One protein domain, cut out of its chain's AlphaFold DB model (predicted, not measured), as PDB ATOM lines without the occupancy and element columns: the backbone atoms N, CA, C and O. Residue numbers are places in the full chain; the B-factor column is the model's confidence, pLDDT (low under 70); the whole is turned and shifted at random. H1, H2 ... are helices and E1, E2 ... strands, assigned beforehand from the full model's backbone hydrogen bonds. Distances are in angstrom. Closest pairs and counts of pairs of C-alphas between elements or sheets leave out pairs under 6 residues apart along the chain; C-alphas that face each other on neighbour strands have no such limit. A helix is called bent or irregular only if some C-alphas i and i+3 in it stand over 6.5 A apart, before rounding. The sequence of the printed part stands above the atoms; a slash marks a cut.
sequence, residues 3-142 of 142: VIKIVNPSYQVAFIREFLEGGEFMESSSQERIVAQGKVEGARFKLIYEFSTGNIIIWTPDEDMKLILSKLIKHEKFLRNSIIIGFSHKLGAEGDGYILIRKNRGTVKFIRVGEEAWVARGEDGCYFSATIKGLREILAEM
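This is residues 3 to 142 of the 142 residues of an uncharacterized protein of Pyrococcus kukulkanii (UniProt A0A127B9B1). One long, twisted wall of ten antiparallel strands has three helices, H1, H2 and H4, in a layer over one face, while its other face is bare. The first-printed strand, E1, lies in the middle of the wall; the meander E2 E3 E4 E5 makes one wing and the meander E7 E8 E9 E10 the far part of the other, and the short H3 is off the sheet. The printed part has 140 residues, with four named helices and ten named strands in the chain order E1 H1 E2 E3 E4 E5 H2 H3 E6 E7 E8 E9 E10 H4, and the sheet order is E2 E3 E4 E5 E1 E6 E10 E9 E8 E7. The class is mixed, helices and strands; the whole is compact, with a radius of gyration of the C-alphas of 15.3 A and spans of 42 by 31 by 26 A.

E1, residues 3 to 7, begins at C-alpha 3 (-100.285, -43.790, 13.649). H1 is residues 12 to 20, 12.1 A long. E2, residues 24 to 29, is followed by E3, residues 33 to 40, 20.1 A long, which bends by 57 degrees at residue 37. E4, residues 43 to 50, is 21.9 A long, and E5 is residues 56 to 60. H2, residues 62 to 73, is 18.0 A long and irregular: C-alphas 63 and 66 are 7.2 A apart. H3 is residues 76 to 79. E6 is residues 83 to 88, E7 residues 99 to 103, E8 residues 106 to 113, 19.7 A long, E9 residues 117 to 121 and E10 residues 126 to 130. H4, residues 132 to 140, ends at C-alpha 140 (-108.341, -60.021, 21.480).

E1 is an inner strand, antiparallel to E6 with N 5 and O 85 at 2.7 A, and to E5 with N 4 and O 58 at 2.8 A. E5, H2 and H3, and E6 form a split strand-helix-strand unit, two strands running the same way with E1 between them, and its crossover is right-handed. E6 and E10 have N 84 and O 130 at 2.8 A. H1 is on the sheet at a height of 9.1 A, over E4 and along the strands, on the same face as H2. H2 and H4 touch, closest at the C-alphas of Ile 73 and Ile 132, 6.1 A apart, at a steep tilt of 46 degrees, opposite ways. Every O i to N i+4 pair is within hydrogen-bond range in H1 and H4, and 6 of 8 in H2; H3 is too short for such a pair.

The C-alphas farthest apart, those of Gln 31 and Asp 96, are 46.7 A apart. The printed part has no cut and no long link. Residues 92 to 98 and 141 to 142 have pLDDT under 70.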
ATOM      1  N   VAL A   3    -100.858 -44.676  12.635       98.25
ATOM      2  CA  VAL A   3    -100.285 -43.790  13.649       98.25
ATOM      3  C   VAL A   3    -100.824 -44.172  15.016       98.25
ATOM      4  O   VAL A   3    -102.006 -44.473  15.165       98.25
ATOM      5  N   ILE A   4     -99.948 -44.165  16.014       98.44
ATOM      6  CA  ILE A   4    -100.272 -44.415  17.414       98.44
ATOM      7  C   ILE A   4     -99.702 -43.258  18.224       98.44
ATOM      8  O   ILE A   4     -98.524 -42.937  18.104       98.44
ATOM      9  N   LYS A   5    -100.524 -42.630  19.055       98.50
ATOM     10  CA  LYS A   5    -100.120 -41.609  20.015       98.50
ATOM     11  C   LYS A   5    -100.314 -42.150  21.424       98.50
ATOM     12  O   LYS A   5    -101.405 -42.585  21.777       98.50
ATOM     13  N   ILE A   6     -99.271 -42.063  22.233       98.38
ATOM     14  CA  ILE A   6     -99.280 -42.400  23.652       98.38
ATOM     15  C   ILE A   6     -99.266 -41.089  24.431       98.38
ATOM     16  O   ILE A   6     -98.319 -40.304  24.329       98.38
ATOM     17  N   VAL A   7    -100.331 -40.859  25.190       97.56
ATOM     18  CA  VAL A   7    -100.518 -39.675  26.027       97.56
ATOM     19  C   VAL A   7    -100.146 -40.012  27.464       97.56
ATOM     20  O   VAL A   7    -100.629 -41.004  28.008       97.56
ATOM     21  N   ASN A   8     -99.305 -39.179  28.079       93.25
ATOM     22  CA  ASN A   8     -98.820 -39.323  29.458       93.25
ATOM     23  C   ASN A   8     -98.169 -40.691  29.801       93.25
ATOM     24  O   ASN A   8     -98.561 -41.320  30.790       93.25
ATOM     25  N   PRO A   9     -97.187 -41.198  29.025       95.94
ATOM     26  CA  PRO A   9     -96.353 -42.315  29.470       95.94
ATOM     27  C   PRO A   9     -95.518 -41.932  30.698       95.94
ATOM     28  O   PRO A   9     -94.982 -40.830  30.775       95.94
ATOM     29  N   SER A  10     -95.383 -42.849  31.657       96.19
ATOM     30  CA  SER A  10     -94.487 -42.678  32.808       96.19
ATOM     31  C   SER A  10     -93.048 -42.999  32.412       96.19
ATOM     32  O   SER A  10     -92.818 -43.952  31.671       96.19
ATOM     33  N   TYR A  11     -92.076 -42.243  32.935       95.50
ATOM     34  CA  TYR A  11     -90.642 -42.456  32.684       95.50
ATOM     35  C   TYR A  11     -90.312 -42.608  31.186       95.50
ATOM     36  O   TYR A  11     -89.712 -43.594  30.765       95.50
ATOM     37  N   GLN A  12     -90.710 -41.628  30.371       95.50
ATOM     38  CA  GLN A  12     -90.764 -41.709  28.905       95.50
ATOM     39  C   GLN A  12     -89.465 -42.207  28.265       95.50
ATOM     40  O   GLN A  12     -89.501 -43.072  27.399       95.50
ATOM     41  N   VAL A  13     -88.308 -41.714  28.718       94.81
ATOM     42  CA  VAL A  13     -87.002 -42.142  28.185       94.81
ATOM     43  C   VAL A  13     -86.704 -43.607  28.523       94.81
ATOM     44  O   VAL A  13     -86.196 -44.336  27.676       94.81
ATOM     45  N   ALA A  14     -87.038 -44.058  29.736       96.50
ATOM     46  CA  ALA A  14     -86.869 -45.456  30.131       96.50
ATOM     47  C   ALA A  14     -87.820 -46.370  29.345       96.50
ATOM     48  O   ALA A  14     -87.390 -47.404  28.842       96.50
ATOM     49  N   PHE A  15     -89.073 -45.941  29.166       97.44
ATOM     50  CA  PHE A  15     -90.031 -46.629  28.308       97.44
ATOM     51  C   PHE A  15     -89.512 -46.767  26.875       97.44
ATOM     52  O   PHE A  15     -89.542 -47.867  26.340       97.44
ATOM     53  N   ILE A  16     -89.006 -45.692  26.261       96.12
ATOM     54  CA  ILE A  16     -88.488 -45.734  24.885       96.12
ATOM     55  C   ILE A  16     -87.329 -46.723  24.779       96.12
ATOM     56  O   ILE A  16     -87.330 -47.553  23.880       96.12
ATOM     57  N   ARG A  17     -86.370 -46.687  25.710       94.94
ATOM     58  CA  ARG A  17     -85.237 -47.625  25.700       94.94
ATOM     59  C   ARG A  17     -85.687 -49.080  25.784       94.94
ATOM     60  O   ARG A  17     -85.203 -49.899  25.013       94.94
ATOM     61  N   GLU A  18     -86.628 -49.386  26.672       96.50
ATOM     62  CA  GLU A  18     -87.157 -50.746  26.827       96.50
ATOM     63  C   GLU A  18     -88.036 -51.165  25.640       96.50
ATOM     64  O   GLU A  18     -87.985 -52.304  25.183       96.50
ATOM     65  N   PHE A  19     -88.815 -50.236  25.083       96.44
ATOM     66  CA  PHE A  19     -89.600 -50.474  23.877       96.44
ATOM     67  C   PHE A  19     -88.709 -50.746  22.663       96.44
ATOM     68  O   PHE A  19     -89.104 -51.491  21.777       96.44
ATOM     69  N   LEU A  20     -87.516 -50.162  22.593       94.81
ATOM     70  CA  LEU A  20     -86.576 -50.374  21.491       94.81
ATOM     71  C   LEU A  20     -85.657 -51.590  21.699       94.81
ATOM     72  O   LEU A  20     -84.940 -51.981  20.777       94.81
ATOM     73  N   GLU A  21     -85.684 -52.207  22.881       92.38
ATOM     74  CA  GLU A  21     -84.821 -53.333  23.226       92.38
ATOM     75  C   GLU A  21     -85.041 -54.535  22.288       92.38
ATOM     76  O   GLU A  21     -86.173 -54.914  21.963       92.38
ATOM     77  N   GLY A  22     -83.933 -55.125  21.827       84.25
ATOM     78  CA  GLY A  22     -83.930 -56.247  20.883       84.25
ATOM     79  C   GLY A  22     -84.305 -55.883  19.438       84.25
ATOM     80  O   GLY A  22     -84.491 -56.782  18.622       84.25
ATOM     81  N   GLY A  23     -84.445 -54.592  19.119       86.44
ATOM     82  CA  GLY A  23     -84.697 -54.094  17.767       86.44
ATOM     83  C   GLY A  23     -83.440 -53.619  17.033       86.44
ATOM     84  O   GLY A  23     -82.389 -53.387  17.627       86.44
ATOM     85  N   GLU A  24     -83.583 -53.407  15.727       90.31
ATOM     86  CA  GLU A  24     -82.591 -52.730  14.887       90.31
ATOM     87  C   GLU A  24     -83.098 -51.323  14.587       90.31
ATOM     88  O   GLU A  24     -84.121 -51.164  13.917       90.31
ATOM     89  N   PHE A  25     -82.415 -50.291  15.080       92.94
ATOM     90  CA  PHE A  25     -82.875 -48.915  14.919       92.94
ATOM     91  C   PHE A  25     -81.729 -47.910  14.857       92.94
ATOM     92  O   PHE A  25     -80.637 -48.126  15.375       92.94
ATOM     93  N   MET A  26     -82.023 -46.776  14.229       92.31
ATOM     94  CA  MET A  26     -81.234 -45.559  14.333       92.31
ATOM     95  C   MET A  26     -81.960 -44.599  15.269       92.31
ATOM     96  O   MET A  26     -83.157 -44.360  15.095       92.31
ATOM     97  N   GLU A  27     -81.240 -44.044  16.238       92.88
ATOM     98  CA  GLU A  27     -81.744 -43.029  17.160       92.88
ATOM     99  C   GLU A  27     -81.022 -41.702  16.921       92.88
ATOM    100  O   GLU A  27     -79.811 -41.653  16.708       92.88
ATOM    101  N   SER A  28     -81.777 -40.612  16.984       93.44
ATOM    102  CA  SER A  28     -81.248 -39.259  17.067       93.44
ATOM    103  C   SER A  28     -81.945 -38.522  18.203       93.44
ATOM    104  O   SER A  28     -83.159 -38.635  18.385       93.44
ATOM    105  N   SER A  29     -81.172 -37.758  18.965       92.69
ATOM    106  CA  SER A  29     -81.675 -36.940  20.063       92.69
ATOM    107  C   SER A  29     -81.315 -35.480  19.821       92.69
ATOM    108  O   SER A  29     -80.241 -35.163  19.310       92.69
ATOM    109  N   SER A  30     -82.238 -34.595  20.167       92.88
ATOM    110  CA  SER A  30     -82.094 -33.142  20.095       92.88
ATOM    111  C   SER A  30     -82.551 -32.525  21.416       92.88
ATOM    112  O   SER A  30     -83.016 -33.231  22.307       92.88
ATOM    113  N   GLN A  31     -82.468 -31.200  21.542       91.75
ATOM    114  CA  GLN A  31     -82.957 -30.506  22.737       91.75
ATOM    115  C   GLN A  31     -84.484 -30.571  22.907       91.75
ATOM    116  O   GLN A  31     -84.974 -30.338  24.005       91.75
ATOM    117  N   GLU A  32     -85.233 -30.896  21.850       94.75
ATOM    118  CA  GLU A  32     -86.703 -30.843  21.852       94.75
ATOM    119  C   GLU A  32     -87.367 -32.223  21.778       94.75
ATOM    120  O   GLU A  32     -88.524 -32.388  22.176       94.75
ATOM    121  N   ARG A  33     -86.661 -33.212  21.220       96.06
ATOM    122  CA  ARG A  33     -87.231 -34.524  20.910       96.06
ATOM    123  C   ARG A  33     -86.195 -35.631  20.772       96.06
ATOM    124  O   ARG A  33     -85.057 -35.376  20.369       96.06
ATOM    125  N   ILE A  34     -86.659 -36.863  20.977       96.38
ATOM    126  CA  ILE A  34     -85.998 -38.102  20.538       96.38
ATOM    127  C   ILE A  34     -86.728 -38.627  19.303       96.38
ATOM    128  O   ILE A  34     -87.960 -38.649  19.269       96.38
ATOM    129  N   VAL A  35     -85.975 -39.065  18.296       97.38
ATOM    130  CA  VAL A  35     -86.500 -39.735  17.105       97.38
ATOM    131  C   VAL A  35     -85.776 -41.061  16.928       97.38
ATOM    132  O   VAL A  35     -84.552 -41.076  16.817       97.38
ATOM    133  N   ALA A  36     -86.527 -42.155  16.845       97.31
ATOM    134  CA  ALA A  36     -86.003 -43.479  16.536       97.31
ATOM    135  C   ALA A  36     -86.720 -44.059  15.314       97.31
ATOM    136  O   ALA A  36     -87.931 -43.911  15.172       97.31
ATOM    137  N   GLN A  37     -85.993 -44.721  14.421       97.31
ATOM    138  CA  GLN A  37     -86.571 -45.385  13.253       97.31
ATOM    139  C   GLN A  37     -85.896 -46.732  13.039       97.31
ATOM    140  O   GLN A  37     -84.671 -46.823  13.081       97.31
ATOM    141  N   GLY A  38     -86.686 -47.769  12.776       96.25
ATOM    142  CA  GLY A  38     -86.140 -49.108  12.641       96.25
ATOM    143  C   GLY A  38     -87.188 -50.204  12.589       96.25
ATOM    144  O   GLY A  38     -88.301 -50.004  12.093       96.25
ATOM    145  N   LYS A  39     -86.805 -51.371  13.104       96.44
ATOM    146  CA  LYS A  39     -87.660 -52.540  13.274       96.44
ATOM    147  C   LYS A  39     -87.615 -53.034  14.709       96.44
ATOM    148  O   LYS A  39     -86.546 -53.121  15.306       96.44
ATOM    149  N   VAL A  40     -88.773 -53.419  15.229       93.69
ATOM    150  CA  VAL A  40     -88.891 -54.067  16.533       93.69
ATOM    151  C   VAL A  40     -89.867 -55.232  16.436       93.69
ATOM    152  O   VAL A  40     -90.971 -55.070  15.928       93.69
ATOM    153  N   GLU A  41     -89.439 -56.429  16.850       91.56
ATOM    154  CA  GLU A  41     -90.229 -57.670  16.704       91.56
ATOM    155  C   GLU A  41     -90.765 -57.879  15.265       91.56
ATOM    156  O   GLU A  41     -91.883 -58.334  15.053       91.56
ATOM    157  N   GLY A  42     -89.973 -57.500  14.252       91.75
ATOM    158  CA  GLY A  42     -90.344 -57.583  12.832       91.75
ATOM    159  C   GLY A  42     -91.178 -56.409  12.296       91.75
ATOM    160  O   GLY A  42     -91.204 -56.203  11.084       91.75
ATOM    161  N   ALA A  43     -91.774 -55.591  13.167       96.19
ATOM    162  CA  ALA A  43     -92.589 -54.437  12.798       96.19
ATOM    163  C   ALA A  43     -91.733 -53.201  12.507       96.19
ATOM    164  O   ALA A  43     -90.876 -52.829  13.314       96.19
ATOM    165  N   ARG A  44     -91.966 -52.531  11.374       97.50
ATOM    166  CA  ARG A  44     -91.271 -51.276  11.040       97.50
ATOM    167  C   ARG A  44     -91.906 -50.110  11.777       97.50
ATOM    168  O   ARG A  44     -93.121 -49.982  11.789       97.50
ATOM    169  N   PHE A  45     -91.098 -49.196  12.298       97.94
ATOM    170  CA  PHE A  45     -91.626 -48.022  12.982       97.94
ATOM    171  C   PHE A  45     -90.763 -46.774  12.778       97.94
ATOM    172  O   PHE A  45     -89.565 -46.841  12.493       97.94
ATOM    173  N   LYS A  46     -91.395 -45.621  12.993       98.19
ATOM    174  CA  LYS A  46     -90.757 -44.351  13.336       98.19
ATOM    175  C   LYS A  46     -91.403 -43.839  14.617       98.19
ATOM    176  O   LYS A  46     -92.605 -43.612  14.634       98.19
ATOM    177  N   LEU A  47     -90.619 -43.655  15.665       98.19
ATOM    178  CA  LEU A  47     -91.030 -43.146  16.966       98.19
ATOM    179  C   LEU A  47     -90.505 -41.721  17.129       98.19
ATOM    180  O   LEU A  47     -89.340 -41.449  16.840       98.19
ATOM    181  N   ILE A  48     -91.353 -40.818  17.605       98.00
ATOM    182  CA  ILE A  48     -90.979 -39.469  18.023       98.00
ATOM    183  C   ILE A  48     -91.496 -39.252  19.438       98.00
ATOM    184  O   ILE A  48     -92.678 -39.444  19.703       98.00
ATOM    185  N   TYR A  49     -90.615 -38.828  20.332       97.56
ATOM    186  CA  TYR A  49     -90.965 -38.356  21.663       97.56
ATOM    187  C   TYR A  49     -90.709 -36.855  21.743       97.56
ATOM    188  O   TYR A  49     -89.565 -36.429  21.604       97.56
ATOM    189  N   GLU A  50     -91.764 -36.069  21.955       94.38
ATOM    190  CA  GLU A  50     -91.687 -34.611  22.094       94.38
ATOM    191  C   GLU A  50     -91.649 -34.214  23.571       94.38
ATOM    192  O   GLU A  50     -92.589 -34.493  24.322       94.38
ATOM    193  N   PHE A  51     -90.588 -33.524  24.000       94.31
ATOM    194  CA  PHE A  51     -90.385 -33.208  25.419       94.31
ATOM    195  C   PHE A  51     -91.407 -32.202  25.950       94.31
ATOM    196  O   PHE A  51     -91.824 -32.298  27.101       94.31
ATOM    197  N   SER A  52     -91.840 -31.260  25.108       93.50
ATOM    198  CA  SER A  52     -92.788 -30.205  25.481       93.50
ATOM    199  C   SER A  52     -94.171 -30.742  25.841       93.50
ATOM    200  O   SER A  52     -94.838 -30.190  26.712       93.50
ATOM    201  N   THR A  53     -94.609 -31.816  25.179       93.31
ATOM    202  CA  THR A  53     -95.940 -32.395  25.391       93.31
ATOM    203  C   THR A  53     -95.914 -33.686  26.197       93.31
ATOM    204  O   THR A  53     -96.969 -34.159  26.615       93.31
ATOM    205  N   GLY A  54     -94.740 -34.292  26.384       92.94
ATOM    206  CA  GLY A  54     -94.605 -35.597  27.026       92.94
ATOM    207  C   GLY A  54     -95.154 -36.762  26.189       92.94
ATOM    208  O   GLY A  54     -95.150 -37.896  26.664       92.94
ATOM    209  N   ASN A  55     -95.644 -36.505  24.970       95.25
ATOM    210  CA  ASN A  55     -96.292 -37.507  24.129       95.25
ATOM    211  C   ASN A  55     -95.281 -38.277  23.286       95.25
ATOM    212  O   ASN A  55     -94.282 -37.730  22.815       95.25
ATOM    213  N   ILE A  56     -95.620 -39.533  23.011       98.25
ATOM    214  CA  ILE A  56     -94.876 -40.382  22.084       98.25
ATOM    215  C   ILE A  56     -95.777 -40.695  20.896       98.25
ATOM    216  O   ILE A  56     -96.918 -41.115  21.077       98.25
ATOM    217  N   ILE A  57     -95.277 -40.484  19.683       98.38
ATOM    218  CA  ILE A  57     -95.977 -40.781  18.433       98.38
ATOM    219  C   ILE A  57     -95.195 -41.855  17.689       98.38
ATOM    220  O   ILE A  57     -93.994 -41.716  17.474       98.38
ATOM    221  N   ILE A  58     -95.879 -42.918  17.284       98.44
ATOM    222  CA  ILE A  58     -95.324 -44.028  16.521       98.44
ATOM    223  C   ILE A  58     -96.058 -44.101  15.184       98.44
ATOM    224  O   ILE A  58     -97.266 -44.320  15.143       98.44
ATOM    225  N   TRP A  59     -95.328 -43.939  14.087       98.50
ATOM    226  CA  TRP A  59     -95.794 -44.268  12.744       98.50
ATOM    227  C   TRP A  59     -95.320 -45.663  12.378       98.50
ATOM    228  O   TRP A  59     -94.158 -46.002  12.594       98.50
ATOM    229  N   THR A  60     -96.207 -46.456  11.793       98.19
ATOM    230  CA  THR A  60     -95.929 -47.838  11.394       98.19
ATOM    231  C   THR A  60     -96.755 -48.183  10.159       98.19
ATOM    232  O   THR A  60     -97.868 -47.668  10.013       98.19
ATOM    233  N   PRO A  61     -96.267 -49.034   9.244       97.81
ATOM    234  CA  PRO A  61     -97.105 -49.602   8.195       97.81
ATOM    235  C   PRO A  61     -98.368 -50.223   8.796       97.81
ATOM    236  O   PRO A  61     -98.329 -50.759   9.904       97.81
ATOM    237  N   ASP A  62     -99.493 -50.124   8.089       96.19
ATOM    238  CA  ASP A  62    -100.788 -50.570   8.613       96.19
ATOM    239  C   ASP A  62    -100.778 -52.062   8.985       96.19
ATOM    240  O   ASP A  62    -101.304 -52.442  10.026       96.19
ATOM    241  N   GLU A  63    -100.114 -52.891   8.175       94.81
ATOM    242  CA  GLU A  63     -99.909 -54.320   8.440       94.81
ATOM    243  C   GLU A  63     -99.093 -54.620   9.712       94.81
ATOM    244  O   GLU A  63     -99.297 -55.653  10.343       94.81
ATOM    245  N   ASP A  64     -98.221 -53.698  10.125       96.00
ATOM    246  CA  ASP A  64     -97.319 -53.860  11.270       96.00
ATOM    247  C   ASP A  64     -97.967 -53.354  12.582       96.00
ATOM    248  O   ASP A  64     -97.458 -53.602  13.677       96.00
ATOM    249  N   MET A  65     -99.117 -52.665  12.507       95.38
ATOM    250  CA  MET A  65     -99.742 -52.005  13.661       95.38
ATOM    251  C   MET A  65    -100.067 -52.977  14.802       95.38
ATOM    252  O   MET A  65     -99.783 -52.668  15.958       95.38
ATOM    253  N   LYS A  66    -100.612 -54.163  14.498       93.69
ATOM    254  CA  LYS A  66    -100.951 -55.172  15.519       93.69
ATOM    255  C   LYS A  66     -99.730 -55.610  16.335       93.69
ATOM    256  O   LYS A  66     -99.846 -55.794  17.547       93.69
ATOM    257  N   LEU A  67     -98.565 -55.739  15.695       94.88
ATOM    258  CA  LEU A  67     -97.312 -56.100  16.365       94.88
ATOM    259  C   LEU A  67     -96.843 -54.973  17.292       94.88
ATOM    260  O   LEU A  67     -96.489 -55.233  18.441       94.88
ATOM    261  N   ILE A  68     -96.928 -53.718  16.839       96.81
ATOM    262  CA  ILE A  68     -96.606 -52.556  17.678       96.81
ATOM    263  C   ILE A  68     -97.525 -52.494  18.905       96.81
ATOM    264  O   ILE A  68     -97.033 -52.373  20.024       96.81
ATOM    265  N   LEU A  69     -98.843 -52.629  18.727       96.06
ATOM    266  CA  LEU A  69     -99.805 -52.613  19.838       96.06
ATOM    267  C   LEU A  69     -99.572 -53.773  20.816       96.06
ATOM    268  O   LEU A  69     -99.561 -53.559  22.029       96.06
ATOM    269  N   SER A  70     -99.301 -54.975  20.299       95.00
ATOM    270  CA  SER A  70     -98.942 -56.147  21.109       95.00
ATOM    271  C   SER A  70     -97.696 -55.895  21.953       95.00
ATOM    272  O   SER A  70     -97.647 -56.276  23.124       95.00
ATOM    273  N   LYS A  71     -96.695 -55.209  21.392       95.75
ATOM    274  CA  LYS A  71     -95.495 -54.834  22.136       95.75
ATOM    275  C   LYS A  71     -95.794 -53.796  23.217       95.75
ATOM    276  O   LYS A  71     -95.344 -53.972  24.344       95.75
ATOM    277  N   LEU A  72     -96.599 -52.767  22.930       96.94
ATOM    278  CA  LEU A  72     -96.990 -51.757  23.926       96.94
ATOM    279  C   LEU A  72     -97.628 -52.384  25.175       96.94
ATOM    280  O   LEU A  72     -97.315 -51.977  26.292       96.94
ATOM    281  N   ILE A  73     -98.449 -53.425  25.010       95.94
ATOM    282  CA  ILE A  73     -99.089 -54.140  26.126       95.94
ATOM    283  C   ILE A  73     -98.081 -54.755  27.108       95.94
ATOM    284  O   ILE A  73     -98.373 -54.847  28.303       95.94
ATOM    285  N   LYS A  74     -96.887 -55.142  26.638       95.75
ATOM    286  CA  LYS A  74     -95.816 -55.700  27.482       95.75
ATOM    287  C   LYS A  74     -95.195 -54.650  28.415       95.75
ATOM    288  O   LYS A  74     -94.554 -55.009  29.397       95.75
ATOM    289  N   HIS A  75     -95.423 -53.363  28.155       96.94
ATOM    290  CA  HIS A  75     -94.834 -52.241  28.888       96.94
ATOM    291  C   HIS A  75     -95.833 -51.556  29.840       96.94
ATOM    292  O   HIS A  75     -95.754 -50.350  30.088       96.94
ATOM    293  N   GLU A  76     -96.768 -52.322  30.418       96.50
ATOM    294  CA  GLU A  76     -97.817 -51.814  31.319       96.50
ATOM    295  C   GLU A  76     -97.269 -50.955  32.469       96.50
ATOM    296  O   GLU A  76     -97.870 -49.939  32.809       96.50
ATOM    297  N   LYS A  77     -96.096 -51.290  33.022       97.19
ATOM    298  CA  LYS A  77     -95.468 -50.512  34.104       97.19
ATOM    299  C   LYS A  77     -95.236 -49.035  33.754       97.19
ATOM    300  O   LYS A  77     -95.252 -48.195  34.648       97.19
ATOM    301  N   PHE A  78     -95.052 -48.713  32.472       97.94
ATOM    302  CA  PHE A  78     -94.905 -47.337  31.994       97.94
ATOM    303  C   PHE A  78     -96.224 -46.736  31.508       97.94
ATOM    304  O   PHE A  78     -96.408 -45.521  31.564       97.94
ATOM    305  N   LEU A  79     -97.133 -47.585  31.023       97.69
ATOM    306  CA  LEU A  79     -98.326 -47.179  30.282       97.69
ATOM    307  C   LEU A  79     -99.634 -47.299  31.080       97.69
ATOM    308  O   LEU A  79    -100.702 -47.009  30.550       97.69
ATOM    309  N   ARG A  80     -99.573 -47.703  32.356       95.00
ATOM    310  CA  ARG A  80    -100.744 -47.950  33.217       95.00
ATOM    311  C   ARG A  80    -101.743 -46.788  33.260       95.00
ATOM    312  O   ARG A  80    -102.943 -47.030  33.303       95.00
ATOM    313  N   ASN A  81    -101.245 -45.553  33.251       93.06
ATOM    314  CA  ASN A  81    -102.061 -44.334  33.311       93.06
ATOM    315  C   ASN A  81    -102.145 -43.617  31.954       93.06
ATOM    316  O   ASN A  81    -102.614 -42.482  31.880       93.06
ATOM    317  N   SER A  82    -101.634 -44.240  30.892       96.94
ATOM    318  CA  SER A  82    -101.563 -43.634  29.569       96.94
ATOM    319  C   SER A  82    -102.832 -43.884  28.773       96.94
ATOM    320  O   SER A  82    -103.459 -44.937  28.883       96.94
ATOM    321  N   ILE A  83    -103.164 -42.926  27.909       97.81
ATOM    322  CA  ILE A  83    -104.184 -43.106  26.875       97.81
ATOM    323  C   ILE A  83    -103.462 -43.336  25.551       97.81
ATOM    324  O   ILE A  83    -102.628 -42.528  25.138       97.81
ATOM    325  N   ILE A  84    -103.780 -44.444  24.893       98.19
ATOM    326  CA  ILE A  84    -103.241 -44.834  23.597       98.19
ATOM    327  C   ILE A  84    -104.317 -44.572  22.557       98.19
ATOM    328  O   ILE A  84    -105.380 -45.185  22.577       98.19
ATOM    329  N   ILE A  85    -104.029 -43.652  21.649       97.88
ATOM    330  CA  ILE A  85    -104.907 -43.272  20.547       97.88
ATOM    331  C   ILE A  85    -104.280 -43.807  19.273       97.88
ATOM    332  O   ILE A  85    -103.081 -43.626  19.066       97.88
ATOM    333  N   GLY A  86    -105.058 -44.436  18.404       97.25
ATOM    334  CA  GLY A  86    -104.530 -44.947  17.148       97.25
ATOM    335  C   GLY A  86    -105.457 -44.729  15.972       97.25
ATOM    336  O   GLY A  86    -106.670 -44.596  16.124       97.25
ATOM    337  N   PHE A  87    -104.852 -44.700  14.792       96.50
ATOM    338  CA  PHE A  87    -105.540 -44.701  13.515       96.50
ATOM    339  C   PHE A  87    -104.832 -45.632  12.535       96.50
ATOM    340  O   PHE A  87    -103.600 -45.676  12.486       96.50
ATOM    341  N   SER A  88    -105.614 -46.343  11.728       95.75
ATOM    342  CA  SER A  88    -105.112 -47.113  10.594       95.75
ATOM    343  C   SER A  88    -106.189 -47.305   9.533       95.75
ATOM    344  O   SER A  88    -107.360 -47.528   9.833       95.75
ATOM    345  N   HIS A  89    -105.774 -47.287   8.269       93.56
ATOM    346  CA  HIS A  89    -106.664 -47.507   7.130       93.56
ATOM    347  C   HIS A  89    -107.126 -48.968   7.032       93.56
ATOM    348  O   HIS A  89    -108.257 -49.244   6.621       93.56
ATOM    349  N   LYS A  90    -106.243 -49.908   7.403       89.38
ATOM    350  CA  LYS A  90    -106.466 -51.355   7.246       89.38
ATOM    351  C   LYS A  90    -106.907 -52.060   8.524       89.38
ATOM    352  O   LYS A  90    -107.188 -53.251   8.470       89.38
ATOM    353  N   LEU A  91    -106.957 -51.361   9.656       82.19
ATOM    354  CA  LEU A  91    -107.434 -51.938  10.907       82.19
ATOM    355  C   LEU A  91    -108.897 -52.361  10.737       82.19
ATOM    356  O   LEU A  91    -109.795 -51.520  10.617       82.19
ATOM    357  N   GLY A  92    -109.104 -53.673  10.656       69.50
ATOM    358  CA  GLY A  92    -110.421 -54.285  10.703       69.50
ATOM    359  C   GLY A  92    -110.956 -54.178  12.123       69.50
ATOM    360  O   GLY A  92    -110.244 -54.476  13.077       69.50
ATOM    361  N   ALA A  93    -112.187 -53.708  12.253       66.00
ATOM    362  CA  ALA A  93    -112.941 -53.791  13.489       66.00
ATOM    363  C   ALA A  93    -114.341 -54.251  13.093       66.00
ATOM    364  O   ALA A  93    -115.040 -53.557  12.348       66.00
ATOM    365  N   GLU A  94    -114.692 -55.462  13.507       62.28
ATOM    366  CA  GLU A  94    -116.012 -56.038  13.283       62.28
ATOM    367  C   GLU A  94    -116.960 -55.565  14.388       62.28
ATOM    368  O   GLU A  94    -116.567 -55.420  15.545       62.28
ATOM    369  N   GLY A  95    -118.208 -55.265  14.029       62.28
ATOM    370  CA  GLY A  95    -119.240 -54.904  14.995       62.28
ATOM    371  C   GLY A  95    -120.361 -54.056  14.402       62.28
ATOM    372  O   GLY A  95    -120.149 -53.148  13.584       62.28
ATOM    373  N   ASP A  96    -121.578 -54.330  14.857       59.03
ATOM    374  CA  ASP A  96    -122.743 -53.509  14.561       59.03
ATOM    375  C   ASP A  96    -122.648 -52.218  15.363       59.03
ATOM    376  O   ASP A  96    -123.022 -52.139  16.527       59.03
ATOM    377  N   GLY A  97    -122.047 -51.205  14.741       60.69
ATOM    378  CA  GLY A  97    -121.785 -49.962  15.450       60.69
ATOM    379  C   GLY A  97    -123.035 -49.326  16.056       60.69
ATOM    380  O   GLY A  97    -124.078 -49.214  15.413       60.69
ATOM    381  N   TYR A  98    -122.868 -48.885  17.296       67.50
ATOM    382  CA  TYR A  98    -123.931 -48.487  18.213       67.50
ATOM    383  C   TYR A  98    -124.374 -47.033  18.018       67.50
ATOM    384  O   TYR A  98    -125.513 -46.682  18.312       67.50
ATOM    385  N   ILE A  99    -123.471 -46.165  17.541       79.31
ATOM    386  CA  ILE A  99    -123.703 -44.719  17.419       79.31
ATOM    387  C   ILE A  99    -123.081 -44.203  16.121       79.31
ATOM    388  O   ILE A  99    -121.903 -44.440  15.838       79.31
ATOM    389  N   LEU A 100    -123.869 -43.454  15.348       81.44
ATOM    390  CA  LEU A 100    -123.429 -42.774  14.133       81.44
ATOM    391  C   LEU A 100    -123.367 -41.266  14.373       81.44
ATOM    392  O   LEU A 100    -124.391 -40.633  14.620       81.44
ATOM    393  N   ILE A 101    -122.179 -40.677  14.248       81.69
ATOM    394  CA  ILE A 101    -121.995 -39.226  14.299       81.69
ATOM    395  C   ILE A 101    -121.782 -38.711  12.878       81.69
ATOM    396  O   ILE A 101    -120.846 -39.120  12.193       81.69
ATOM    397  N   ARG A 102    -122.639 -37.781  12.446       81.44
ATOM    398  CA  ARG A 102    -122.510 -37.058  11.176       81.44
ATOM    399  C   ARG A 102    -122.245 -35.584  11.463       81.44
ATOM    400  O   ARG A 102    -123.054 -34.927  12.112       81.44
ATOM    401  N   LYS A 103    -121.127 -35.053  10.968       79.56
ATOM    402  CA  LYS A 103    -120.879 -33.605  10.874       79.56
ATOM    403  C   LYS A 103    -120.637 -33.246   9.414       79.56
ATOM    404  O   LYS A 103    -120.255 -34.110   8.639       79.56
ATOM    405  N   ASN A 104    -120.811 -31.972   9.054       71.88
ATOM    406  CA  ASN A 104    -120.792 -31.424   7.682       71.88
ATOM    407  C   ASN A 104    -119.641 -31.876   6.748       71.88
ATOM    408  O   ASN A 104    -119.681 -31.554   5.566       71.88
ATOM    409  N   ARG A 105    -118.604 -32.559   7.251       71.25
ATOM    410  CA  ARG A 105    -117.442 -33.042   6.490       71.25
ATOM    411  C   ARG A 105    -117.067 -34.511   6.744       71.25
ATOM    412  O   ARG A 105    -115.979 -34.906   6.349       71.25
ATOM    413  N   GLY A 106    -117.901 -35.303   7.417       75.62
ATOM    414  CA  GLY A 106    -117.597 -36.721   7.608       75.62
ATOM    415  C   GLY A 106    -118.554 -37.465   8.528       75.62
ATOM    416  O   GLY A 106    -119.240 -36.880   9.377       75.62
ATOM    417  N   THR A 107    -118.562 -38.783   8.352       82.25
ATOM    418  CA  THR A 107    -119.314 -39.722   9.180       82.25
ATOM    419  C   THR A 107    -118.363 -40.609   9.973       82.25
ATOM    420  O   THR A 107    -117.440 -41.193   9.413       82.25
ATOM    421  N   VAL A 108    -118.611 -40.738  11.277       84.00
ATOM    422  CA  VAL A 108    -117.901 -41.672  12.155       84.00
ATOM    423  C   VAL A 108    -118.918 -42.608  12.795       84.00
ATOM    424  O   VAL A 108    -119.874 -42.161  13.430       84.00
ATOM    425  N   LYS A 109    -118.717 -43.913  12.622       85.44
ATOM    426  CA  LYS A 109    -119.528 -44.970  13.232       85.44
ATOM    427  C   LYS A 109    -118.738 -45.599  14.375       85.44
ATOM    428  O   LYS A 109    -117.723 -46.238  14.126       85.44
ATOM    429  N   PHE A 110    -119.194 -45.442  15.614       86.19
ATOM    430  CA  PHE A 110    -118.599 -46.137  16.758       86.19
ATOM    431  C   PHE A 110    -118.952 -47.615  16.670       86.19
ATOM    432  O   PHE A 110    -120.123 -47.968  16.778       86.19
ATOM    433  N   ILE A 111    -117.947 -48.454  16.437       84.75
ATOM    434  CA  ILE A 111    -118.098 -49.908  16.327       84.75
ATOM    435  C   ILE A 111    -118.175 -50.525  17.720       84.75
ATOM    436  O   ILE A 111    -118.933 -51.462  17.927       84.75
ATOM    437  N   ARG A 112    -117.438 -49.965  18.686       80.69
ATOM    438  CA  ARG A 112    -117.396 -50.450  20.065       80.69
ATOM    439  C   ARG A 112    -117.118 -49.315  21.042       80.69
ATOM    440  O   ARG A 112    -116.309 -48.432  20.757       80.69
ATOM    441  N   VAL A 113    -117.749 -49.387  22.211       79.25
ATOM    442  CA  VAL A 113    -117.457 -48.550  23.380       79.25
ATOM    443  C   VAL A 113    -117.477 -49.461  24.610       79.25
ATOM    444  O   VAL A 113    -118.526 -49.992  24.958       79.25
ATOM    445  N   GLY A 114    -116.313 -49.695  25.210       77.38
ATOM    446  CA  GLY A 114    -116.132 -50.379  26.492       77.38
ATOM    447  C   GLY A 114    -115.728 -49.396  27.596       77.38
ATOM    448  O   GLY A 114    -115.619 -48.195  27.354       77.38
ATOM    449  N   GLU A 115    -115.483 -49.903  28.806       82.19
ATOM    450  CA  GLU A 115    -115.123 -49.062  29.961       82.19
ATOM    451  C   GLU A 115    -113.786 -48.334  29.763       82.19
ATOM    452  O   GLU A 115    -113.653 -47.162  30.109       82.19
ATOM    453  N   GLU A 116    -112.801 -49.018  29.175       91.75
ATOM    454  CA  GLU A 116    -111.441 -48.497  29.016       91.75
ATOM    455  C   GLU A 116    -110.997 -48.362  27.544       91.75
ATOM    456  O   GLU A 116    -109.822 -48.100  27.273       91.75
ATOM    457  N   ALA A 117    -111.913 -48.531  26.581       92.88
ATOM    458  CA  ALA A 117    -111.620 -48.465  25.149       92.88
ATOM    459  C   ALA A 117    -112.823 -48.045  24.298       92.88
ATOM    460  O   ALA A 117    -113.961 -48.395  24.587       92.88
ATOM    461  N   TRP A 118    -112.568 -47.387  23.172       91.75
ATOM    462  CA  TRP A 118    -113.538 -47.273  22.086       91.75
ATOM    463  C   TRP A 118    -112.863 -47.428  20.729       91.75
ATOM    464  O   TRP A 118    -111.687 -47.102  20.566       91.75
ATOM    465  N   VAL A 119    -113.637 -47.903  19.755       91.69
ATOM    466  CA  VAL A 119    -113.224 -48.092  18.362       91.69
ATOM    467  C   VAL A 119    -114.294 -47.512  17.447       91.69
ATOM    468  O   VAL A 119    -115.490 -47.744  17.640       91.69
ATOM    469  N   ALA A 120    -113.880 -46.755  16.438       91.44
ATOM    470  CA  ALA A 120    -114.774 -46.114  15.491       91.44
ATOM    471  C   ALA A 120    -114.249 -46.204  14.055       91.44
ATOM    472  O   ALA A 120    -113.058 -46.061  13.803       91.44
ATOM    473  N   ARG A 121    -115.154 -46.388  13.094       89.81
ATOM    474  CA  ARG A 121    -114.864 -46.386  11.659       89.81
ATOM    475  C   ARG A 121    -115.248 -45.047  11.054       89.81
ATOM    476  O   ARG A 121    -116.413 -44.653  11.117       89.81
ATOM    477  N   GLY A 122    -114.268 -44.371  10.470       88.38
ATOM    478  CA  GLY A 122    -114.485 -43.277   9.533       88.38
ATOM    479  C   GLY A 122    -114.482 -43.775   8.088       88.38
ATOM    480  O   GLY A 122    -114.315 -44.965   7.812       88.38
ATOM    481  N   GLU A 123    -114.642 -42.847   7.153       86.62
ATOM    482  CA  GLU A 123    -114.560 -43.128   5.712       86.62
ATOM    483  C   GLU A 123    -113.140 -43.533   5.280       86.62
ATOM    484  O   GLU A 123    -112.966 -44.302   4.338       86.62
ATOM    485  N   ASP A 124    -112.125 -43.053   5.997       89.25
ATOM    486  CA  ASP A 124    -110.713 -43.223   5.671       89.25
ATOM    487  C   ASP A 124    -110.018 -44.347   6.449       89.25
ATOM    488  O   ASP A 124    -108.927 -44.770   6.066       89.25
ATOM    489  N   GLY A 125    -110.623 -44.863   7.518       91.25
ATOM    490  CA  GLY A 125    -110.010 -45.904   8.331       91.25
ATOM    491  C   GLY A 125    -110.691 -46.114   9.673       91.25
ATOM    492  O   GLY A 125    -111.825 -45.701   9.907       91.25
ATOM    493  N   CYS A 126    -109.985 -46.807  10.555       92.94
ATOM    494  CA  CYS A 126    -110.409 -47.070  11.918       92.94
ATOM    495  C   CYS A 126    -109.617 -46.206  12.894       92.94
ATOM    496  O   CYS A 126    -108.406 -46.042  12.748       92.94
ATOM    497  N   TYR A 127    -110.311 -45.717  13.907       93.94
ATOM    498  CA  TYR A 127    -109.808 -44.910  15.004       93.94
ATOM    499  C   TYR A 127    -110.074 -45.647  16.305       93.94
ATOM    500  O   TYR A 127    -111.123 -46.273  16.456       93.94
ATOM    501  N   PHE A 128    -109.178 -45.523  17.272       94.56
ATOM    502  CA  PHE A 128    -109.447 -45.989  18.623       94.56
ATOM    503  C   PHE A 128    -108.793 -45.098  19.666       94.56
ATOM    504  O   PHE A 128    -107.838 -44.369  19.387       94.56
ATOM    505  N   SER A 129    -109.287 -45.215  20.891       96.31
ATOM    506  CA  SER A 129    -108.614 -44.739  22.092       96.31
ATOM    507  C   SER A 129    -108.804 -45.769  23.187       96.31
ATOM    508  O   SER A 129    -109.926 -46.223  23.401       96.31
ATOM    509  N   ALA A 130    -107.734 -46.114  23.891       96.56
ATOM    510  CA  ALA A 130    -107.779 -47.106  24.952       96.56
ATOM    511  C   ALA A 130    -106.716 -46.861  26.028       96.56
ATOM    512  O   ALA A 130    -105.660 -46.293  25.751       96.56
ATOM    513  N   THR A 131    -106.965 -47.330  27.249       96.94
ATOM    514  CA  THR A 131    -105.889 -47.616  28.212       96.94
ATOM    515  C   THR A 131    -105.143 -48.889  27.786       96.94
ATOM    516  O   THR A 131    -105.504 -49.539  26.803       96.94
ATOM    517  N   ILE A 132    -104.143 -49.332  28.555       95.69
ATOM    518  CA  ILE A 132    -103.542 -50.656  28.337       95.69
ATOM    519  C   ILE A 132    -104.532 -51.815  28.495       95.69
ATOM    520  O   ILE A 132    -104.438 -52.773  27.724       95.69
ATOM    521  N   LYS A 133    -105.478 -51.765  29.445       93.19
ATOM    522  CA  LYS A 133    -106.452 -52.862  29.568       93.19
ATOM    523  C   LYS A 133    -107.425 -52.842  28.398       93.19
ATOM    524  O   LYS A 133    -107.602 -53.871  27.759       93.19
ATOM    525  N   GLY A 134    -107.942 -51.665  28.047       93.31
ATOM    526  CA  GLY A 134    -108.798 -51.516  26.875       93.31
ATOM    527  C   GLY A 134    -108.100 -51.943  25.576       93.31
ATOM    528  O   GLY A 134    -108.716 -52.550  24.708       93.31
ATOM    529  N   LEU A 135    -106.789 -51.706  25.448       94.00
ATOM    530  CA  LEU A 135    -106.024 -52.132  24.277       94.00
ATOM    531  C   LEU A 135    -105.925 -53.663  24.169       94.00
ATOM    532  O   LEU A 135    -105.964 -54.193  23.060       94.00
ATOM    533  N   ARG A 136    -105.831 -54.381  25.299       92.25
ATOM    534  CA  ARG A 136    -105.891 -55.856  25.319       92.25
ATOM    535  C   ARG A 136    -107.228 -56.360  24.800       92.25
ATOM    536  O   ARG A 136    -107.248 -57.308  24.025       92.25
ATOM    537  N   GLU A 137    -108.318 -55.712  25.202       87.12
ATOM    538  CA  GLU A 137    -109.654 -56.062  24.727       87.12
ATOM    539  C   GLU A 137    -109.806 -55.835  23.221       87.12
ATOM    540  O   GLU A 137    -110.357 -56.690  22.534       87.12
ATOM    541  N   ILE A 138    -109.282 -54.716  22.705       85.38
ATOM    542  CA  ILE A 138    -109.285 -54.431  21.265       85.38
ATOM    543  C   ILE A 138    -108.519 -55.526  20.515       85.38
ATOM    544  O   ILE A 138    -109.027 -56.058  19.538       85.38
ATOM    545  N   LEU A 139    -107.312 -55.886  20.964       87.31
ATOM    546  CA  LEU A 139    -106.490 -56.871  20.255       87.31
ATOM    547  C   LEU A 139    -107.033 -58.304  20.314       87.31
ATOM    548  O   LEU A 139    -106.755 -59.073  19.401       87.31
ATOM    549  N   ALA A 140    -107.771 -58.678  21.359       80.19
ATOM    550  CA  ALA A 140    -108.341 -60.021  21.480       80.19
ATOM    551  C   ALA A 140    -109.418 -60.318  20.420       80.19
ATOM    552  O   ALA A 140    -109.648 -61.479  20.087       80.19
ATOM    553  N   GLU A 141    -110.063 -59.280  19.891       68.31
ATOM    554  CA  GLU A 141    -111.159 -59.372  18.915       68.31
ATOM    555  C   GLU A 141    -110.714 -59.054  17.479       68.31
ATOM    556  O   GLU A 141    -111.532 -59.021  16.562       68.31
ATOM    557  N   MET A 142    -109.420 -58.789  17.284       68.75
ATOM    558  CA  MET A 142    -108.829 -58.278  16.049       68.75
ATOM    559  C   MET A 142    -108.077 -59.335  15.252       68.75
ATOM    560  O   MET A 142    -108.262 -59.388  14.016       68.75
TER     561      MET A 142